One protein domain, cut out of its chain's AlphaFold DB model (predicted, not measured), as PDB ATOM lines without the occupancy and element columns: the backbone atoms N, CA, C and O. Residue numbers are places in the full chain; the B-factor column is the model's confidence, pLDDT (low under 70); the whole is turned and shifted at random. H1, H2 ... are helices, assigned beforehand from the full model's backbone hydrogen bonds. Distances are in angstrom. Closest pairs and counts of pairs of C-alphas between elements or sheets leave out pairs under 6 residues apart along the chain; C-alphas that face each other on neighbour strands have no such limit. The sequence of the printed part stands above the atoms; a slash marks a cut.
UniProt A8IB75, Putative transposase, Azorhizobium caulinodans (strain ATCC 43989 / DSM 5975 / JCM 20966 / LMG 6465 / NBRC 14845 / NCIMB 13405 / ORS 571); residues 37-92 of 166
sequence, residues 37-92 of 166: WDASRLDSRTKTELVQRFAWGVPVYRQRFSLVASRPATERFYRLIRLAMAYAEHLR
ATOM      1  N   TRP A  37       0.603  18.758 -99.634       91.88
ATOM      2  CA  TRP A  37       0.960  18.519-101.031       91.88
ATOM      3  C   TRP A  37      -0.084  19.096-101.993       91.88
ATOM      4  O   TRP A  37       0.272  19.744-102.979       91.88
ATOM      5  N   ASP A  38      -1.371  18.929-101.684       90.31
ATOM      6  CA  ASP A  38      -2.494  19.408-102.506       90.31
ATOM      7  C   ASP A  38      -2.724  20.920-102.399       90.31
ATOM      8  O   ASP A  38      -3.393  21.517-103.244       90.31
ATOM      9  N   ALA A  39      -2.174  21.566-101.366       90.75
ATOM     10  CA  ALA A  39      -2.265  23.015-101.196       90.75
ATOM     11  C   ALA A  39      -1.527  23.786-102.308       90.75
ATOM     12  O   ALA A  39      -1.884  24.926-102.618       90.75
ATOM     13  N   SER A  40      -0.523  23.169-102.936       93.81
ATOM     14  CA  SER A  40       0.182  23.733-104.085       93.81
ATOM     15  C   SER A  40      -0.442  23.271-105.403       93.81
ATOM     16  O   SER A  40      -0.698  22.085-105.607       93.81
ATOM     17  N   ARG A  41      -0.636  24.217-106.329       92.31
ATOM     18  CA  ARG A  41      -1.177  23.965-107.678       92.31
ATOM     19  C   ARG A  41      -0.139  23.444-108.678       92.31
ATOM     20  O   ARG A  41      -0.496  23.205-109.824       92.31
ATOM     21  N   LEU A  42       1.124  23.315-108.270       94.69
ATOM     22  CA  LEU A  42       2.160  22.712-109.111       94.69
ATOM     23  C   LEU A  42       1.813  21.245-109.391       94.69
ATOM     24  O   LEU A  42       1.160  20.587-108.575       94.69
ATOM     25  N   ASP A  43       2.257  20.720-110.524       95.00
ATOM     26  CA  ASP A  43       2.130  19.295-110.800       95.00
ATOM     27  C   ASP A  43       3.071  18.475-109.893       95.00
ATOM     28  O   ASP A  43       4.023  18.988-109.293       95.00
ATOM     29  N   SER A  44       2.793  17.180-109.765       95.44
ATOM     30  CA  SER A  44       3.531  16.301-108.851       95.44
ATOM     31  C   SER A  44       5.001  16.103-109.233       95.44
ATOM     32  O   SER A  44       5.824  15.919-108.335       95.44
ATOM     33  N   ARG A  45       5.363  16.169-110.524       95.56
ATOM     34  CA  ARG A  45       6.759  16.028-110.967       95.56
ATOM     35  C   ARG A  45       7.564  17.242-110.516       95.56
ATOM     36  O   ARG A  45       8.579  17.081-109.840       95.56
ATOM     37  N   THR A  46       7.041  18.436-110.779       95.81
ATOM     38  CA  THR A  46       7.610  19.707-110.318       95.81
ATOM     39  C   THR A  46       7.771  19.735-108.798       95.81
ATOM     40  O   THR A  46       8.836  20.075-108.288       95.81
ATOM     41  N   LYS A  47       6.739  19.332-108.044       96.81
ATOM     42  CA  LYS A  47       6.816  19.263-106.575       96.81
ATOM     43  C   LYS A  47       7.920  18.323-106.092       96.81
ATOM     44  O   LYS A  47       8.655  18.684-105.180       96.81
ATOM     45  N   THR A  48       8.049  17.148-106.704       96.94
ATOM     46  CA  THR A  48       9.073  16.154-106.339       96.94
ATOM     47  C   THR A  48      10.478  16.707-106.551       96.94
ATOM     48  O   THR A  48      11.315  16.629-105.654       96.94
ATOM     49  N   GLU A  49      10.720  17.347-107.693       96.00
ATOM     50  CA  GLU A  49      12.003  17.990-107.972       96.00
ATOM     51  C   GLU A  49      12.304  19.127-106.982       96.00
ATOM     52  O   GLU A  49      13.420  19.245-106.472       96.00
ATOM     53  N   LEU A  50      11.304  19.944-106.640       96.12
ATOM     54  CA  LEU A  50      11.471  20.995-105.636       96.12
ATOM     55  C   LEU A  50      11.765  20.439-104.235       96.12
ATOM     56  O   LEU A  50      12.543  21.055-103.508       96.12
ATOM     57  N   VAL A  51      11.196  19.290-103.853       96.94
ATOM     58  CA  VAL A  51      11.551  18.611-102.593       96.94
ATOM     59  C   VAL A  51      13.011  18.162-102.608       96.94
ATOM     60  O   VAL A  51      13.718  18.404-101.634       96.94
ATOM     61  N   GLN A  52      13.491  17.573-103.707       96.38
ATOM     62  CA  GLN A  52      14.894  17.151-103.825       96.38
ATOM     63  C   GLN A  52      15.849  18.340-103.683       96.38
ATOM     64  O   GLN A  52      16.777  18.317-102.877       96.38
ATOM     65  N   ARG A  53      15.572  19.434-104.396       95.69
ATOM     66  CA  ARG A  53      16.370  20.665-104.311       95.69
ATOM     67  C   ARG A  53      16.328  21.300-102.928       95.69
ATOM     68  O   ARG A  53      17.324  21.880-102.497       95.69
ATOM     69  N   PHE A  54      15.189  21.217-102.242       95.88
ATOM     70  CA  PHE A  54      15.064  21.666-100.861       95.88
ATOM     71  C   PHE A  54      15.953  20.829 -99.936       95.88
ATOM     72  O   PHE A  54      16.696  21.405 -99.145       95.88
ATOM     73  N   ALA A  55      15.925  19.500-100.077       96.00
ATOM     74  CA  ALA A  55      16.749  18.582 -99.293       96.00
ATOM     75  C   ALA A  55      18.253  18.803 -99.525       96.00
ATOM     76  O   ALA A  55      19.031  18.776 -98.579       96.00
ATOM     77  N   TRP A  56      18.661  19.121-100.757       95.50
ATOM     78  CA  TRP A  56      20.038  19.518-101.085       95.50
ATOM     79  C   TRP A  56      20.407  20.947-100.654       95.50
ATOM     80  O   TRP A  56      21.505  21.417-100.943       95.50
ATOM     81  N   GLY A  57      19.497  21.679-100.010       94.69
ATOM     82  CA  GLY A  57      19.759  23.033 -99.527       94.69
ATOM     83  C   GLY A  57      19.897  24.080-100.635       94.69
ATOM     84  O   GLY A  57      20.455  25.150-100.395       94.69
ATOM     85  N   VAL A  58      19.393  23.825-101.849       93.50
ATOM     86  CA  VAL A  58      19.490  24.773-102.968       93.50
ATOM     87  C   VAL A  58      18.529  25.947-102.734       93.50
ATOM     88  O   VAL A  58      17.304  25.777-102.830       93.50
ATOM     89  N   PRO A  59      19.028  27.172-102.479       91.94
ATOM     90  CA  PRO A  59      18.166  28.311-102.201       91.94
ATOM     91  C   PRO A  59      17.460  28.786-103.474       91.94
ATOM     92  O   PRO A  59      18.003  28.707-104.577       91.94
ATOM     93  N   VAL A  60      16.248  29.335-103.330       92.88
ATOM     94  CA  VAL A  60      15.389  29.665-104.483       92.88
ATOM     95  C   VAL A  60      16.051  30.651-105.453       92.88
ATOM     96  O   VAL A  60      15.937  30.490-106.663       92.88
ATOM     97  N   TYR A  61      16.813  31.633-104.961       90.12
ATOM     98  CA  TYR A  61      17.484  32.615-105.825       90.12
ATOM     99  C   TYR A  61      18.582  32.006-106.721       90.12
ATOM    100  O   TYR A  61      18.895  32.574-107.770       90.12
ATOM    101  N   ARG A  62      19.162  30.853-106.341       90.00
ATOM    102  CA  ARG A  62      20.106  30.097-107.187       90.00
ATOM    103  C   ARG A  62      19.395  29.288-108.273       90.00
ATOM    104  O   ARG A  62      20.022  28.917-109.252       90.00
ATOM    105  N   GLN A  63      18.084  29.084-108.151       87.88
ATOM    106  CA  GLN A  63      17.264  28.356-109.123       87.88
ATOM    107  C   GLN A  63      16.677  29.265-110.211       87.88
ATOM    108  O   GLN A  63      15.836  28.820-110.986       87.88
ATOM    109  N   ARG A  64      17.099  30.534-110.297       78.19
ATOM    110  CA  ARG A  64      16.545  31.523-111.243       78.19
ATOM    111  C   ARG A  64      16.652  31.123-112.719       78.19
ATOM    112  O   ARG A  64      15.865  31.602-113.522       78.19
ATOM    113  N   PHE A  65      17.613  30.266-113.058       80.19
ATOM    114  CA  PHE A  65      17.820  29.751-114.415       80.19
ATOM    115  C   PHE A  65      17.130  28.406-114.662       80.19
ATOM    116  O   PHE A  65      17.181  27.871-115.761       80.19
ATOM    117  N   SER A  66      16.496  27.834-113.639       78.88
ATOM    118  CA  SER A  66      15.757  26.587-113.770       78.88
ATOM    119  C   SER A  66      14.335  26.869-114.258       78.88
ATOM    120  O   SER A  66      13.618  27.656-113.644       78.88
ATOM    121  N   LEU A  67      13.883  26.115-115.257       80.62
ATOM    122  CA  LEU A  67      12.526  26.193-115.817       80.62
ATOM    123  C   LEU A  67      11.451  25.439-115.002       80.62
ATOM    124  O   LEU A  67      10.307  25.368-115.430       80.62
ATOM    125  N   VAL A  68      11.793  24.890-113.830       89.19
ATOM    126  CA  VAL A  68      10.890  24.050-113.013       89.19
ATOM    127  C   VAL A  68       9.619  24.771-112.568       89.19
ATOM    128  O   VAL A  68       8.521  24.247-112.707       89.19
ATOM    129  N   ALA A  69       9.755  25.963-111.992       92.25
ATOM    130  CA  ALA A  69       8.628  26.759-111.523       92.25
ATOM    131  C   ALA A  69       9.053  28.217-111.342       92.25
ATOM    132  O   ALA A  69      10.229  28.521-111.121       92.25
ATOM    133  N   SER A  70       8.082  29.130-111.381       92.31
ATOM    134  CA  SER A  70       8.346  30.539-111.092       92.31
ATOM    135  C   SER A  70       8.860  30.720-109.663       92.31
ATOM    136  O   SER A  70       8.416  30.042-108.731       92.31
ATOM    137  N   ARG A  71       9.760  31.690-109.461       92.69
ATOM    138  CA  ARG A  71      10.337  31.997-108.144       92.69
ATOM    139  C   ARG A  71       9.277  32.125-107.031       92.69
ATOM    140  O   ARG A  71       9.446  31.459-106.010       92.69
ATOM    141  N   PRO A  72       8.165  32.872-107.201       94.19
ATOM    142  CA  PRO A  72       7.142  32.967-106.158       94.19
ATOM    143  C   PRO A  72       6.451  31.631-105.860       94.19
ATOM    144  O   PRO A  72       6.083  31.368-104.717       94.19
ATOM    145  N   ALA A  73       6.248  30.776-106.869       94.31
ATOM    146  CA  ALA A  73       5.660  29.454-106.663       94.31
ATOM    147  C   ALA A  73       6.609  28.539-105.879       94.31
ATOM    148  O   ALA A  73       6.173  27.897-104.922       94.31
ATOM    149  N   THR A  74       7.899  28.553-106.217       95.19
ATOM    150  CA  THR A  74       8.940  27.810-105.497       95.19
ATOM    151  C   THR A  74       9.079  28.284-104.052       95.19
ATOM    152  O   THR A  74       9.095  27.459-103.141       95.19
ATOM    153  N   GLU A  75       9.097  29.598-103.805       95.50
ATOM    154  CA  GLU A  75       9.144  30.158-102.446       95.50
ATOM    155  C   GLU A  75       7.936  29.717-101.607       95.50
ATOM    156  O   GLU A  75       8.104  29.275-100.468       95.50
ATOM    157  N   ARG A  76       6.720  29.778-102.170       96.06
ATOM    158  CA  ARG A  76       5.507  29.291-101.493       96.06
ATOM    159  C   ARG A  76       5.578  27.794-101.203       96.06
ATOM    160  O   ARG A  76       5.238  27.380-100.099       96.06
ATOM    161  N   PHE A  77       6.038  26.989-102.157       96.50
ATOM    162  CA  PHE A  77       6.151  25.546-101.965       96.50
ATOM    163  C   PHE A  77       7.199  25.189-100.901       96.50
ATOM    164  O   PHE A  77       6.928  24.389-100.014       96.50
ATOM    165  N   TYR A  78       8.345  25.870-100.887       96.62
ATOM    166  CA  TYR A  78       9.361  25.712 -99.844       96.62
ATOM    167  C   TYR A  78       8.838  26.084 -98.446       96.62
ATOM    168  O   TYR A  78       9.267  25.499 -97.451       96.62
ATOM    169  N   ARG A  79       7.921  27.053 -98.330       96.44
ATOM    170  CA  ARG A  79       7.246  27.350 -97.052       96.44
ATOM    171  C   ARG A  79       6.331  26.207 -96.610       96.44
ATOM    172  O   ARG A  79       6.319  25.897 -95.425       96.44
ATOM    173  N   LEU A  80       5.626  25.553 -97.537       96.44
ATOM    174  CA  LEU A  80       4.812  24.370 -97.223       96.44
ATOM    175  C   LEU A  80       5.669  23.201 -96.727       96.44
ATOM    176  O   LEU A  80       5.283  22.551 -95.761       96.44
ATOM    177  N   ILE A  81       6.841  22.971 -97.333       96.62
ATOM    178  CA  ILE A  81       7.787  21.946 -96.860       96.62
ATOM    179  C   ILE A  81       8.221  22.250 -95.420       96.62
ATOM    180  O   ILE A  81       8.106  21.390 -94.551       96.62
ATOM    181  N   ARG A  82       8.640  23.491 -95.135       95.62
ATOM    182  CA  ARG A  82       9.025  23.899 -93.771       95.62
ATOM    183  C   ARG A  82       7.885  23.751 -92.766       95.62
ATOM    184  O   ARG A  82       8.127  23.305 -91.653       95.62
ATOM    185  N   LEU A  83       6.655  24.086 -93.159       94.94
ATOM    186  CA  LEU A  83       5.476  23.899 -92.313       94.94
ATOM    187  C   LEU A  83       5.239  22.416 -92.001       94.94
ATOM    188  O   LEU A  83       4.964  22.077 -90.855       94.94
ATOM    189  N   ALA A  84       5.378  21.538 -92.998       94.62
ATOM    190  CA  ALA A  84       5.258  20.096 -92.805       94.62
ATOM    191  C   ALA A  84       6.314  19.569 -91.823       94.62
ATOM    192  O   ALA A  84       5.978  18.809 -90.919       94.62
ATOM    193  N   MET A  85       7.566  20.012 -91.966       93.50
ATOM    194  CA  MET A  85       8.659  19.640 -91.062       93.50
ATOM    195  C   MET A  85       8.420  20.139 -89.636       93.50
ATOM    196  O   MET A  85       8.560  19.367 -88.697       93.50
ATOM    197  N   ALA A  86       8.007  21.399 -89.469       92.00
ATOM    198  CA  ALA A  86       7.700  21.963 -88.156       92.00
ATOM    199  C   ALA A  86       6.541  21.220 -87.475       92.00
ATOM    200  O   ALA A  86       6.606  20.927 -86.285       92.00
ATOM    201  N   TYR A  87       5.500  20.866 -88.237       92.00
ATOM    202  CA  TYR A  87       4.384  20.079 -87.718       92.00
ATOM    203  C   TYR A  87       4.820  18.667 -87.313       92.00
ATOM    204  O   TYR A  87       4.436  18.195 -86.249       92.00
ATOM    205  N   ALA A  88       5.647  18.006 -88.126       91.94
ATOM    206  CA  ALA A  88       6.195  16.693 -87.793       91.94
ATOM    207  C   ALA A  88       7.075  16.740 -86.533       91.94
ATOM    208  O   ALA A  88       6.969  15.854 -85.691       91.94
ATOM    209  N   GLU A  89       7.892  17.784 -86.374       89.69
ATOM    210  CA  GLU A  89       8.721  17.969 -85.180       89.69
ATOM    211  C   GLU A  89       7.878  18.191 -83.920       89.69
ATOM    212  O   GLU A  89       8.185  17.635 -82.869       89.69
ATOM    213  N   HIS A  90       6.776  18.938 -84.027       88.44
ATOM    214  CA  HIS A  90       5.860  19.169 -82.907       88.44
ATOM    215  C   HIS A  90       5.174  17.887 -82.405       88.44
ATOM    216  O   HIS A  90       4.770  17.818 -81.250       88.44
ATOM    217  N   LEU A  91       5.052  16.866 -83.257       90.25
ATOM    218  CA  LEU A  91       4.507  15.558 -82.886       90.25
ATOM    219  C   LEU A  91       5.574  14.593 -82.351       90.25
ATOM    220  O   LEU A  91       5.242  13.465 -81.990       90.25
ATOM    221  N   ARG A  92       6.853  14.984 -82.357       90.88
ATOM    222  CA  ARG A  92       7.946  14.108 -81.948       90.88
ATOM    223  C   ARG A  92       8.098  14.127 -80.435       90.88
ATOM    224  O   ARG A  92       8.308  15.190 -79.851       90.88
TER     225      ARG A  92
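This is residues 37 to 92 of the 166 residues of the protein "Putative transposase" of Azorhizobium caulinodans (strain ATCC 43989 / DSM 5975 / JCM 20966 / LMG 6465 / NBRC 14845 / NCIMB 13405 / ORS 571) (UniProt A8IB75). A long helix, H3, makes the longest axis, and a shorter helix, H1, crosses the first half of it steeply. The very short H2 packs on the beginning of H3, and residues 85 to 92, of which 85 to 90 belong to H3, stick out free of the rest. The printed part has 56 residues with three named helices, in the order H1, H2, H3, and no named strand, and its class is all helix. The whole is compact, with a radius of gyration of the C-alphas of 11.4 A, yet elongated, spanning 37 by 22 by 17 A.

The printed part begins with residues 37 to 43, which lie before the first helix, H1, residues 44 to 55. A tight link of 4 residues joins H1 to H2, residues 60 to 63. H1 and H2 are near each other, with 5 pairs of C-alphas within 10 A and no pair within 8 A. A short link of 7 residues then joins H2 to H3, residues 71 to 90. H2 touches H3 with residues 71 to 75 of H3 alone, and the closest C-alphas, those of Val 60 and Glu 75, are 6.6 A apart. H1 touches H3 with residues 74 to 81 of H3 alone, and the closest C-alphas, those of Phe 54 and Tyr 78, are 7.1 A apart. The lines of H1 and H3 stand at a steep tilt of 67 degrees, only just short of about perpendicular. These two helices run the same way. In H1 and H3 every O i to N i+4 pair is within hydrogen-bond range, while H2, with 4 residues, is too short for such a pair and has its one O i to N i+3 pair within range.

H1 runs from Ser 44, with its C-alpha at (3.531, 16.301, -108.851), to Ala 55, and measures 16.5 A from first to last C-alpha. H2 runs from Val 60 to Gln 63 and measures 5.2 A. H3 runs from Arg 71, with its C-alpha at (10.337, 31.997, -108.144), to His 90, with its C-alpha at (5.860, 19.169, -82.907), and measures 28.7 A.

The two C-alphas farthest apart, those of Phe 65 and Arg 92, are 37.4 A from each other. Residues 85 to 92, of which 85 to 90 belong to H3, stand free, and the body without them spans 26 by 18 by 17 A. The printed part has no cut, and no link between the helices is long. The mean pLDDT of the printed part of this predicted model is 92.8, and no printed residue is under 70.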